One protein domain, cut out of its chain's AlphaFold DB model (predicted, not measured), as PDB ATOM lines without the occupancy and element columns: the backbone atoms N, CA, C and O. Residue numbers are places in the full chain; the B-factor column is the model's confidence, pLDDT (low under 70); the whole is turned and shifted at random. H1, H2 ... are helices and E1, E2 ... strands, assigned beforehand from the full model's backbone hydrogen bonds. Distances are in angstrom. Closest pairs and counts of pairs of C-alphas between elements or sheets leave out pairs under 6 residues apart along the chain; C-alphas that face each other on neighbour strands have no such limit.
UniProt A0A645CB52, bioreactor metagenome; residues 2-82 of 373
ATOM      1  N   THR A   2       9.235 -39.338 -24.524       96.69
ATOM      2  CA  THR A   2      10.284 -40.171 -25.169       96.69
ATOM      3  C   THR A   2      10.262 -41.648 -24.763       96.69
ATOM      4  O   THR A   2      10.187 -42.516 -25.622       96.69
ATOM      5  N   TYR A   3      10.264 -41.944 -23.458       97.44
ATOM      6  CA  TYR A   3      10.227 -43.326 -22.960       97.44
ATOM      7  C   TYR A   3       8.934 -44.067 -23.328       97.44
ATOM      8  O   TYR A   3       9.011 -45.222 -23.720       97.44
ATOM      9  N   LEU A   4       7.781 -43.385 -23.317       97.44
ATOM     10  CA  LEU A   4       6.496 -43.969 -23.729       97.44
ATOM     11  C   LEU A   4       6.476 -44.327 -25.220       97.44
ATOM     12  O   LEU A   4       5.877 -45.326 -25.602       97.44
ATOM     13  N   ILE A   5       7.143 -43.535 -26.067       96.56
ATOM     14  CA  ILE A   5       7.303 -43.870 -27.489       96.56
ATOM     15  C   ILE A   5       8.172 -45.125 -27.624       96.56
ATOM     16  O   ILE A   5       7.798 -46.035 -28.354       96.56
ATOM     17  N   LEU A   6       9.282 -45.222 -26.883       96.88
ATOM     18  CA  LEU A   6      10.110 -46.436 -26.875       96.88
ATOM     19  C   LEU A   6       9.323 -47.657 -26.375       96.88
ATOM     20  O   LEU A   6       9.389 -48.708 -27.003       96.88
ATOM     21  N   ASP A   7       8.521 -47.519 -25.317       97.19
ATOM     22  CA  ASP A   7       7.616 -48.578 -24.849       97.19
ATOM     23  C   ASP A   7       6.613 -48.982 -25.935       97.19
ATOM     24  O   ASP A   7       6.373 -50.168 -26.156       97.19
ATOM     25  N   SER A   8       6.055 -48.012 -26.662       96.31
ATOM     26  CA  SER A   8       5.152 -48.289 -27.778       96.31
ATOM     27  C   SER A   8       5.843 -49.107 -28.867       96.31
ATOM     28  O   SER A   8       5.265 -50.104 -29.285       96.31
ATOM     29  N   ILE A   9       7.080 -48.770 -29.257       95.88
ATOM     30  CA  ILE A   9       7.871 -49.563 -30.216       95.88
ATOM     31  C   ILE A   9       8.036 -51.001 -29.716       95.88
ATOM     32  O   ILE A   9       7.825 -51.952 -30.473       95.88
ATOM     33  N   GLN A  10       8.401 -51.166 -28.439       95.62
ATOM     34  CA  GLN A  10       8.629 -52.477 -27.827       95.62
ATOM     35  C   GLN A  10       7.367 -53.351 -27.822       95.62
ATOM     36  O   GLN A  10       7.454 -54.568 -28.030       95.62
ATOM     37  N   ASN A  11       6.211 -52.720 -27.606       96.12
ATOM     38  CA  ASN A  11       4.916 -53.379 -27.482       96.12
ATOM     39  C   ASN A  11       4.267 -53.686 -28.835       96.12
ATOM     40  O   ASN A  11       3.694 -54.760 -28.996       96.12
ATOM     41  N   THR A  12       4.339 -52.772 -29.807       95.44
ATOM     42  CA  THR A  12       3.639 -52.934 -31.093       95.44
ATOM     43  C   THR A  12       4.463 -53.691 -32.122       95.44
ATOM     44  O   THR A  12       3.901 -54.476 -32.882       95.44
ATOM     45  N   ARG A  13       5.786 -53.469 -32.157       93.19
ATOM     46  CA  ARG A  13       6.733 -54.104 -33.097       93.19
ATOM     47  C   ARG A  13       6.301 -54.005 -34.565       93.19
ATOM     48  O   ARG A  13       6.572 -54.896 -35.368       93.19
ATOM     49  N   THR A  14       5.616 -52.922 -34.913       93.31
ATOM     50  CA  THR A  14       5.183 -52.641 -36.279       93.31
ATOM     51  C   THR A  14       6.332 -52.066 -37.100       93.31
ATOM     52  O   THR A  14       7.218 -51.393 -36.579       93.31
ATOM     53  N   VAL A  15       6.295 -52.296 -38.415       88.88
ATOM     54  CA  VAL A  15       7.288 -51.739 -39.352       88.88
ATOM     55  C   VAL A  15       7.114 -50.236 -39.598       88.88
ATOM     56  O   VAL A  15       7.987 -49.604 -40.185       88.88
ATOM     57  N   GLN A  16       5.975 -49.671 -39.182       92.50
ATOM     58  CA  GLN A  16       5.656 -48.252 -39.300       92.50
ATOM     59  C   GLN A  16       5.157 -47.684 -37.958       92.50
ATOM     60  O   GLN A  16       4.441 -48.394 -37.240       92.50
ATOM     61  N   PRO A  17       5.485 -46.413 -37.645       92.25
ATOM     62  CA  PRO A  17       6.419 -45.557 -38.390       92.25
ATOM     63  C   PRO A  17       7.870 -46.076 -38.315       92.25
ATOM     64  O   PRO A  17       8.187 -46.920 -37.480       92.25
ATOM     65  N   SER A  18       8.755 -45.591 -39.189       92.56
ATOM     66  CA  SER A  18      10.200 -45.786 -39.001       92.56
ATOM     67  C   SER A  18      10.657 -44.963 -37.798       92.56
ATOM     68  O   SER A  18      10.386 -43.763 -37.727       92.56
ATOM     69  N   HIS A  19      11.315 -45.597 -36.827       94.56
ATOM     70  CA  HIS A  19      11.669 -44.940 -35.569       94.56
ATOM     71  C   HIS A  19      13.146 -44.570 -35.524       94.56
ATOM     72  O   HIS A  19      14.013 -45.426 -35.699       94.56
ATOM     73  N   TYR A  20      13.414 -43.308 -35.187       95.81
ATOM     74  CA  TYR A  20      14.756 -42.772 -35.004       95.81
ATOM     75  C   TYR A  20      14.975 -42.256 -33.588       95.81
ATOM     76  O   TYR A  20      14.167 -41.517 -33.029       95.81
ATOM     77  N   ALA A  21      16.117 -42.630 -33.030       97.00
ATOM     78  CA  ALA A  21      16.638 -42.156 -31.767       97.00
ATOM     79  C   ALA A  21      17.812 -41.210 -32.035       97.00
ATOM     80  O   ALA A  21      18.796 -41.580 -32.677       97.00
ATOM     81  N   ARG A  22      17.705 -39.972 -31.559       97.06
ATOM     82  CA  ARG A  22      18.787 -38.988 -31.628       97.06
ATOM     83  C   ARG A  22      19.776 -39.209 -30.490       97.06
ATOM     84  O   ARG A  22      19.399 -39.255 -29.322       97.06
ATOM     85  N   TRP A  23      21.044 -39.370 -30.843       94.81
ATOM     86  CA  TRP A  23      22.135 -39.621 -29.917       94.81
ATOM     87  C   TRP A  23      23.058 -38.414 -29.814       94.81
ATOM     88  O   TRP A  23      23.545 -37.884 -30.811       94.81
ATOM     89  N   HIS A  24      23.399 -38.059 -28.578       94.75
ATOM     90  CA  HIS A  24      24.430 -37.079 -28.261       94.75
ATOM     91  C   HIS A  24      25.222 -37.525 -27.022       94.75
ATOM     92  O   HIS A  24      24.744 -38.322 -26.211       94.75
ATOM     93  N   LYS A  25      26.444 -36.998 -26.833       93.12
ATOM     94  CA  LYS A  25      27.351 -37.464 -25.757       93.12
ATOM     95  C   LYS A  25      26.725 -37.366 -24.357       93.12
ATOM     96  O   LYS A  25      26.937 -38.239 -23.518       93.12
ATOM     97  N   ASN A  26      25.932 -36.316 -24.141       95.56
ATOM     98  CA  ASN A  26      25.289 -36.004 -22.862       95.56
ATOM     99  C   ASN A  26      23.934 -36.713 -22.674       95.56
ATOM    100  O   ASN A  26      23.203 -36.360 -21.752       95.56
ATOM    101  N   ALA A  27      23.552 -37.648 -23.552       95.94
ATOM    102  CA  ALA A  27      22.278 -38.344 -23.421       95.94
ATOM    103  C   ALA A  27      22.235 -39.127 -22.088       95.94
ATOM    104  O   ALA A  27      23.232 -39.779 -21.747       95.94
ATOM    105  N   PRO A  28      21.123 -39.078 -21.324       97.06
ATOM    106  CA  PRO A  28      21.026 -39.748 -20.030       97.06
ATOM    107  C   PRO A  28      21.239 -41.259 -20.141       97.06
ATOM    108  O   PRO A  28      20.726 -41.891 -21.061       97.06
ATOM    109  N   GLU A  29      21.920 -41.866 -19.171       96.38
ATOM    110  CA  GLU A  29      22.191 -43.313 -19.169       96.38
ATOM    111  C   GLU A  29      20.908 -44.156 -19.264       96.38
ATOM    112  O   GLU A  29      20.843 -45.115 -20.028       96.38
ATOM    113  N   ALA A  30      19.842 -43.745 -18.571       96.94
ATOM    114  CA  ALA A  30      18.540 -44.407 -18.653       96.94
ATOM    115  C   ALA A  30      17.961 -44.406 -20.081       96.94
ATOM    116  O   ALA A  30      17.322 -45.369 -20.494       96.94
ATOM    117  N   TYR A  31      18.187 -43.337 -20.854       97.50
ATOM    118  CA  TYR A  31      17.784 -43.286 -22.262       97.50
ATOM    119  C   TYR A  31      18.607 -44.263 -23.102       97.50
ATOM    120  O   TYR A  31      18.036 -45.054 -23.848       97.50
ATOM    121  N   LYS A  32      19.935 -44.269 -22.924       95.44
ATOM    122  CA  LYS A  32      20.851 -45.176 -23.635       95.44
ATOM    123  C   LYS A  32      20.479 -46.643 -23.404       95.44
ATOM    124  O   LYS A  32      20.363 -47.398 -24.364       95.44
ATOM    125  N   ARG A  33      20.203 -47.020 -22.152       94.88
ATOM    126  CA  ARG A  33      19.742 -48.371 -21.790       94.88
ATOM    127  C   ARG A  33      18.419 -48.720 -22.449       94.88
ATOM    128  O   ARG A  33      18.323 -49.762 -23.086       94.88
ATOM    129  N   LYS A  34      17.437 -47.815 -22.397       96.44
ATOM    130  CA  LYS A  34      16.136 -48.048 -23.030       96.44
ATOM    131  C   LYS A  34      16.248 -48.236 -24.548       96.44
ATOM    132  O   LYS A  34      15.526 -49.057 -25.112       96.44
ATOM    133  N   LEU A  35      17.154 -47.517 -25.219       95.69
ATOM    134  CA  LEU A  35      17.439 -47.734 -26.644       95.69
ATOM    135  C   LEU A  35      17.948 -49.152 -26.906       95.69
ATOM    136  O   LEU A  35      17.374 -49.849 -27.739       95.69
ATOM    137  N   VAL A  36      18.967 -49.599 -26.167       93.75
ATOM    138  CA  VAL A  36      19.529 -50.954 -26.304       93.75
ATOM    139  C   VAL A  36      18.473 -52.026 -26.016       93.75
ATOM    140  O   VAL A  36      18.312 -52.954 -26.806       93.75
ATOM    141  N   GLU A  37      17.674 -51.857 -24.957       94.38
ATOM    142  CA  GLU A  37      16.541 -52.736 -24.624       94.38
ATOM    143  C   GLU A  37      15.491 -52.834 -25.736       94.38
ATOM    144  O   GLU A  37      14.781 -53.837 -25.826       94.38
ATOM    145  N   THR A  38      15.373 -51.794 -26.562       95.25
ATOM    146  CA  THR A  38      14.449 -51.763 -27.699       95.25
ATOM    147  C   THR A  38      15.076 -52.443 -28.911       95.25
ATOM    148  O   THR A  38      14.459 -53.327 -29.497       95.25
ATOM    149  N   ILE A  39      16.332 -52.107 -29.227       94.69
ATOM    150  CA  ILE A  39      17.090 -52.675 -30.352       94.69
ATOM    151  C   ILE A  39      17.220 -54.198 -30.221       94.69
ATOM    152  O   ILE A  39      17.039 -54.914 -31.208       94.69
ATOM    153  N   ARG A  40      17.447 -54.722 -29.004       93.31
ATOM    154  CA  ARG A  40      17.560 -56.174 -28.758       93.31
ATOM    155  C   ARG A  40      16.306 -56.972 -29.128       93.31
ATOM    156  O   ARG A  40      16.385 -58.189 -29.253       93.31
ATOM    157  N   LEU A  41      15.152 -56.320 -29.309       92.50
ATOM    158  CA  LEU A  41      13.931 -56.991 -29.766       92.50
ATOM    159  C   LEU A  41      14.008 -57.428 -31.233       92.50
ATOM    160  O   LEU A  41      13.140 -58.174 -31.683       92.50
ATOM    161  N   GLY A  42      15.024 -56.979 -31.979       91.56
ATOM    162  CA  GLY A  42      15.295 -57.456 -33.333       91.56
ATOM    163  C   GLY A  42      14.308 -56.948 -34.383       91.56
ATOM    164  O   GLY A  42      14.185 -57.552 -35.443       91.56
ATOM    165  N   THR A  43      13.609 -55.842 -34.115       91.81
ATOM    166  CA  THR A  43      12.680 -55.207 -35.069       91.81
ATOM    167  C   THR A  43      13.384 -54.283 -36.067       91.81
ATOM    168  O   THR A  43      12.738 -53.750 -36.963       91.81
ATOM    169  N   GLY A  44      14.695 -54.064 -35.901       91.81
ATOM    170  CA  GLY A  44      15.465 -53.060 -36.640       91.81
ATOM    171  C   GLY A  44      15.311 -51.632 -36.102       91.81
ATOM    172  O   GLY A  44      15.934 -50.718 -36.635       91.81
ATOM    173  N   PHE A  45      14.520 -51.431 -35.040       94.38
ATOM    174  CA  PHE A  45      14.223 -50.115 -34.479       94.38
ATOM    175  C   PHE A  45      14.595 -49.977 -32.995       94.38
ATOM    176  O   PHE A  45      14.573 -50.960 -32.252       94.38
ATOM    177  N   PRO A  46      14.822 -48.736 -32.531       95.62
ATOM    178  CA  PRO A  46      15.004 -47.534 -33.346       95.62
ATOM    179  C   PRO A  46      16.367 -47.529 -34.052       95.62
ATOM    180  O   PRO A  46      17.355 -48.039 -33.523       95.62
ATOM    181  N   ALA A  47      16.431 -46.893 -35.217       96.12
ATOM    182  CA  ALA A  47      17.700 -46.510 -35.819       96.12
ATOM    183  C   ALA A  47      18.318 -45.346 -35.023       96.12
ATOM    184  O   ALA A  47      17.603 -44.515 -34.459       96.12
ATOM    185  N   VAL A  48      19.648 -45.277 -34.955       96.19
ATOM    186  CA  VAL A  48      20.359 -44.278 -34.140       96.19
ATOM    187  C   VAL A  48      20.984 -43.220 -35.043       96.19
ATOM    188  O   VAL A  48      21.762 -43.533 -35.938       96.19
ATOM    189  N   SER A  49      20.662 -41.954 -34.792       96.00
ATOM    190  CA  SER A  49      21.214 -40.801 -35.510       96.00
ATOM    191  C   SER A  49      22.177 -40.023 -34.614       96.00
ATOM    192  O   SER A  49      21.932 -39.876 -33.420       96.00
ATOM    193  N   ASN A  50      23.291 -39.542 -35.167       95.06
ATOM    194  CA  ASN A  50      24.333 -38.851 -34.405       95.06
ATOM    195  C   ASN A  50      24.190 -37.329 -34.535       95.06
ATOM    196  O   ASN A  50      24.573 -36.764 -35.563       95.06
ATOM    197  N   ASP A  51      23.710 -36.671 -33.476       96.31
ATOM    198  CA  ASP A  51      23.481 -35.222 -33.447       96.31
ATOM    199  C   ASP A  51      24.743 -34.439 -33.816       96.31
ATOM    200  O   ASP A  51      24.689 -33.518 -34.626       96.31
ATOM    201  N   ALA A  52      25.901 -34.820 -33.265       94.56
ATOM    202  CA  ALA A  52      27.141 -34.079 -33.480       94.56
ATOM    203  C   ALA A  52      27.525 -34.028 -34.965       94.56
ATOM    204  O   ALA A  52      28.036 -33.012 -35.427       94.56
ATOM    205  N   LYS A  53      27.259 -35.108 -35.710       94.88
ATOM    206  CA  LYS A  53      27.595 -35.195 -37.134       94.88
ATOM    207  C   LYS A  53      26.508 -34.645 -38.037       94.88
ATOM    208  O   LYS A  53      26.845 -33.933 -38.979       94.88
ATOM    209  N   TYR A  54      25.234 -34.884 -37.739       96.44
ATOM    210  CA  TYR A  54      24.163 -34.332 -38.564       96.44
ATOM    211  C   TYR A  54      24.027 -32.818 -38.427       96.44
ATOM    212  O   TYR A  54      23.870 -32.142 -39.443       96.44
ATOM    213  N   ILE A  55      24.163 -32.266 -37.217       97.69
ATOM    214  CA  ILE A  55      24.137 -30.812 -37.010       97.69
ATOM    215  C   ILE A  55      25.292 -30.154 -37.774       97.69
ATOM    216  O   ILE A  55      25.066 -29.204 -38.522       97.69
ATOM    217  N   GLU A  56      26.511 -30.695 -37.650       97.19
ATOM    218  CA  GLU A  56      27.688 -30.221 -38.394       97.19
ATOM    219  C   GLU A  56      27.453 -30.289 -39.914       97.19
ATOM    220  O   GLU A  56      27.671 -29.304 -40.621       97.19
ATOM    221  N   ALA A  57      26.943 -31.417 -40.418       97.12
ATOM    222  CA  ALA A  57      26.693 -31.605 -41.842       97.12
ATOM    223  C   ALA A  57      25.636 -30.642 -42.400       97.12
ATOM    224  O   ALA A  57      25.844 -30.045 -43.456       97.12
ATOM    225  N   MET A  58      24.522 -30.437 -41.692       97.69
ATOM    226  CA  MET A  58      23.504 -29.464 -42.099       97.69
ATOM    227  C   MET A  58      24.056 -28.037 -42.075       97.69
ATOM    228  O   MET A  58      23.858 -27.287 -43.028       97.69
ATOM    229  N   MET A  59      24.810 -27.651 -41.044       97.88
ATOM    230  CA  MET A  59      25.422 -26.318 -40.992       97.88
ATOM    231  C   MET A  59      26.375 -26.071 -42.173       97.88
ATOM    232  O   MET A  59      26.361 -24.980 -42.745       97.88
ATOM    233  N   ASN A  60      27.106 -27.094 -42.633       96.19
ATOM    234  CA  ASN A  60      27.941 -27.015 -43.843       96.19
ATOM    235  C   ASN A  60      27.140 -26.741 -45.134       96.19
ATOM    236  O   ASN A  60      27.720 -26.395 -46.164       96.19
ATOM    237  N   ARG A  61      25.807 -26.870 -45.099       95.62
ATOM    238  CA  ARG A  61      24.880 -26.522 -46.189       95.62
ATOM    239  C   ARG A  61      24.091 -25.235 -45.954       95.62
ATOM    240  O   ARG A  61      23.158 -24.948 -46.699       95.62
ATOM    241  N   GLY A  62      24.476 -24.447 -44.952       96.44
ATOM    242  CA  GLY A  62      23.888 -23.138 -44.676       96.44
ATOM    243  C   GLY A  62      22.669 -23.166 -43.757       96.44
ATOM    244  O   GLY A  62      22.017 -22.135 -43.597       96.44
ATOM    245  N   TYR A  63      22.354 -24.305 -43.136       97.94
ATOM    246  CA  TYR A  63      21.341 -24.340 -42.083       97.94
ATOM    247  C   TYR A  63      21.806 -23.520 -40.881       97.94
ATOM    248  O   TYR A  63      22.969 -23.590 -40.475       97.94
ATOM    249  N   SER A  64      20.886 -22.758 -40.287       98.25
ATOM    250  CA  SER A  64      21.152 -22.124 -39.000       98.25
ATOM    251  C   SER A  64      21.400 -23.202 -37.939       98.25
ATOM    252  O   SER A  64      20.850 -24.302 -38.016       98.25
ATOM    253  N   LYS A  65      22.217 -22.896 -36.926       98.12
ATOM    254  CA  LYS A  65      22.471 -23.838 -35.825       98.12
ATOM    255  C   LYS A  65      21.178 -24.232 -35.106       98.12
ATOM    256  O   LYS A  65      21.057 -25.377 -34.684       98.12
ATOM    257  N   GLU A  66      20.248 -23.294 -34.960       98.25
ATOM    258  CA  GLU A  66      18.948 -23.522 -34.327       98.25
ATOM    259  C   GLU A  66      18.134 -24.557 -35.110       98.25
ATOM    260  O   GLU A  66      17.829 -25.617 -34.571       98.25
ATOM    261  N   ASP A  67      17.911 -24.322 -36.408       98.00
ATOM    262  CA  ASP A  67      17.143 -25.247 -37.252       98.00
ATOM    263  C   ASP A  67      17.852 -26.605 -37.391       98.00
ATOM    264  O   ASP A  67      17.216 -27.655 -37.350       98.00
ATOM    265  N   ALA A  68      19.181 -26.604 -37.533       98.06
ATOM    266  CA  ALA A  68      19.967 -27.831 -37.602       98.06
ATOM    267  C   ALA A  68      19.880 -28.639 -36.298       98.06
ATOM    268  O   ALA A  68      19.891 -29.862 -36.344       98.06
ATOM    269  N   SER A  69      19.783 -27.985 -35.137       97.56
ATOM    270  CA  SER A  69      19.665 -28.670 -33.840       97.56
ATOM    271  C   SER A  69      18.271 -29.257 -33.607       97.56
ATOM    272  O   SER A  69      18.143 -30.229 -32.860       97.56
ATOM    273  N   ASP A  70      17.243 -28.715 -34.263       97.44
ATOM    274  CA  ASP A  70      15.851 -29.172 -34.167       97.44
ATOM    275  C   ASP A  70      15.465 -30.195 -35.253       97.44
ATOM    276  O   ASP A  70      14.295 -30.430 -35.543       97.44
ATOM    277  N   TYR A  71      16.452 -30.830 -35.888       97.56
ATOM    278  CA  TYR A  71      16.184 -31.767 -36.974       97.56
ATOM    279  C   TYR A  71      15.418 -33.020 -36.531       97.56
ATOM    280  O   TYR A  71      15.593 -33.547 -35.424       97.56
ATOM    281  N   CYS A  72      14.635 -33.552 -37.466       95.88
ATOM    282  CA  CYS A  72      14.131 -34.917 -37.458       95.88
ATOM    283  C   CYS A  72      14.699 -35.697 -38.653       95.88
ATOM    284  O   CYS A  72      15.382 -35.136 -39.513       95.88
ATOM    285  N   ILE A  73      14.432 -37.001 -38.696       95.69
ATOM    286  CA  ILE A  73      14.753 -37.832 -39.857       95.69
ATOM    287  C   ILE A  73      13.528 -37.914 -40.765       95.69
ATOM    288  O   ILE A  73      12.426 -38.229 -40.318       95.69
ATOM    289  N   ILE A  74      13.738 -37.621 -42.042       92.38
ATOM    290  CA  ILE A  74      12.749 -37.673 -43.111       92.38
ATOM    291  C   ILE A  74      12.927 -39.010 -43.823       92.38
ATOM    292  O   ILE A  74      13.991 -39.276 -44.363       92.38
ATOM    293  N   GLY A  75      11.890 -39.847 -43.848       89.00
ATOM    294  CA  GLY A  75      11.918 -41.102 -44.598       89.00
ATOM    295  C   GLY A  75      12.937 -42.108 -44.057       89.00
ATOM    296  O   GLY A  75      12.675 -42.761 -43.046       89.00
ATOM    297  N   CYS A  76      14.051 -42.277 -44.777       90.81
ATOM    298  CA  CYS A  76      15.063 -43.268 -44.446       90.81
ATOM    299  C   CYS A  76      16.044 -42.698 -43.431       90.81
ATOM    300  O   CYS A  76      15.866 -43.006 -42.272       90.81
ATOM    301  N   ALA A  77      17.040 -41.899 -43.810       93.81
ATOM    302  CA  ALA A  77      18.090 -41.391 -42.912       93.81
ATOM    303  C   ALA A  77      18.394 -39.893 -43.119       93.81
ATOM    304  O   ALA A  77      19.390 -39.377 -42.614       93.81
ATOM    305  N   GLU A  78      17.552 -39.189 -43.870       95.19
ATOM    306  CA  GLU A  78      17.777 -37.816 -44.301       95.19
ATOM    307  C   GLU A  78      17.421 -36.808 -43.187       95.19
ATOM    308  O   GLU A  78      16.255 -36.719 -42.801       95.19
ATOM    309  N   PRO A  79      18.367 -36.011 -42.653       95.56
ATOM    310  CA  PRO A  79      18.076 -35.077 -41.566       95.56
ATOM    311  C   PRO A  79      17.446 -33.780 -42.086       95.56
ATOM    312  O   PRO A  79      17.915 -33.200 -43.063       95.56
ATOM    313  N   GLY A  80      16.427 -33.246 -41.427       95.44
ATOM    314  CA  GLY A  80      15.919 -31.922 -41.773       95.44
ATOM    315  C   GLY A  80      15.085 -31.279 -40.673       95.44
ATOM    316  O   GLY A  80      14.434 -31.990 -39.910       95.44
ATOM    317  N   PRO A  81      15.081 -29.939 -40.582       95.62
ATOM    318  CA  PRO A  81      14.185 -29.229 -39.686       95.62
ATOM    319  C   PRO A  81      12.720 -29.448 -40.113       95.62
ATOM    320  O   PRO A  81      12.378 -29.165 -41.275       95.62
ATOM    321  N   PRO A  82      11.850 -29.924 -39.203       93.75
ATOM    322  CA  PRO A  82      10.430 -30.089 -39.476       93.75
ATOM    323  C   PRO A  82       9.818 -28.783 -39.978       93.75
ATOM    324  O   PRO A  82      10.088 -27.711 -39.443       93.75
TER     325      PRO A  82
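AT A GLANCE: This is residues 2 to 82 of the 373 residues of a protein of bioreactor metagenome (UniProt A0A645CB52). A short pair of parallel strands, E1 and E2, lies in the middle of the domain, with two helices side by side, H1 and H2, toward one end of the long axis and a second pair of helices, H3 and H4, toward the other. A small hairpin, E3 and E4, lies near H3, with E3 also near the beginning of E1. The printed part has 81 residues, with four named helices and four named strands in the order H1 E1 H2 E2 H3 H4 E3 E4; the class is mixed, helices and strands. It is compact, with a radius of gyration of the C-alphas of 13.4 A, and spans 39 by 26 by 18 A.

HOW THE PARTS SIT: H1, residues 2 to 12, touches H2, residues 29 to 39, at a shallow tilt of 19 degrees, the same way; the closest C-alphas are those of Gln 10 and Thr 38, 5.9 A apart. E1, residues 20 to 23, and E2, residues 47 to 50, are parallel neighbours at 34 degrees, with N 21 and O 47 within hydrogen-bond range at 2.8 A. E1, H2 and E2 form a strand-helix-strand unit, two parallel neighbour strands with a helix between them along the chain, and its crossover is right-handed. H3, residues 51 to 59, touches H4, residues 65 to 69, closest at the C-alphas of Ile 55 and Ala 68, 5.2 A. E3, residues 72 to 74, and E4, residues 78 to 80, form an antiparallel hairpin at 131 degrees, with N 74 and O 78 within hydrogen-bond range at 2.8 A. The closest C-alphas of H3 and E4 are those of Tyr 54 and Pro 79, 6.8 A. H1 is apart from H3 and H4. Every O i to N i+4 pair is within hydrogen-bond range in H1, H2 and H4; in H3 it is 4 of 5.

IN THESE COORDINATES: H1 begins at C-alpha 2 (10.284, -40.171, -25.169) and is 15.6 A long. H2 is 15.5 A long, H3 11.8 A and E2 10.2 A. E4 ends at C-alpha 80 (15.919, -31.922, -41.773).

THE WHOLE: The two C-alphas farthest apart, those of Asn 11 and Gly 62, are 39.6 A apart. The printed part has no cut and no long link. Its mean pLDDT is 95.4, and no printed residue is under 70.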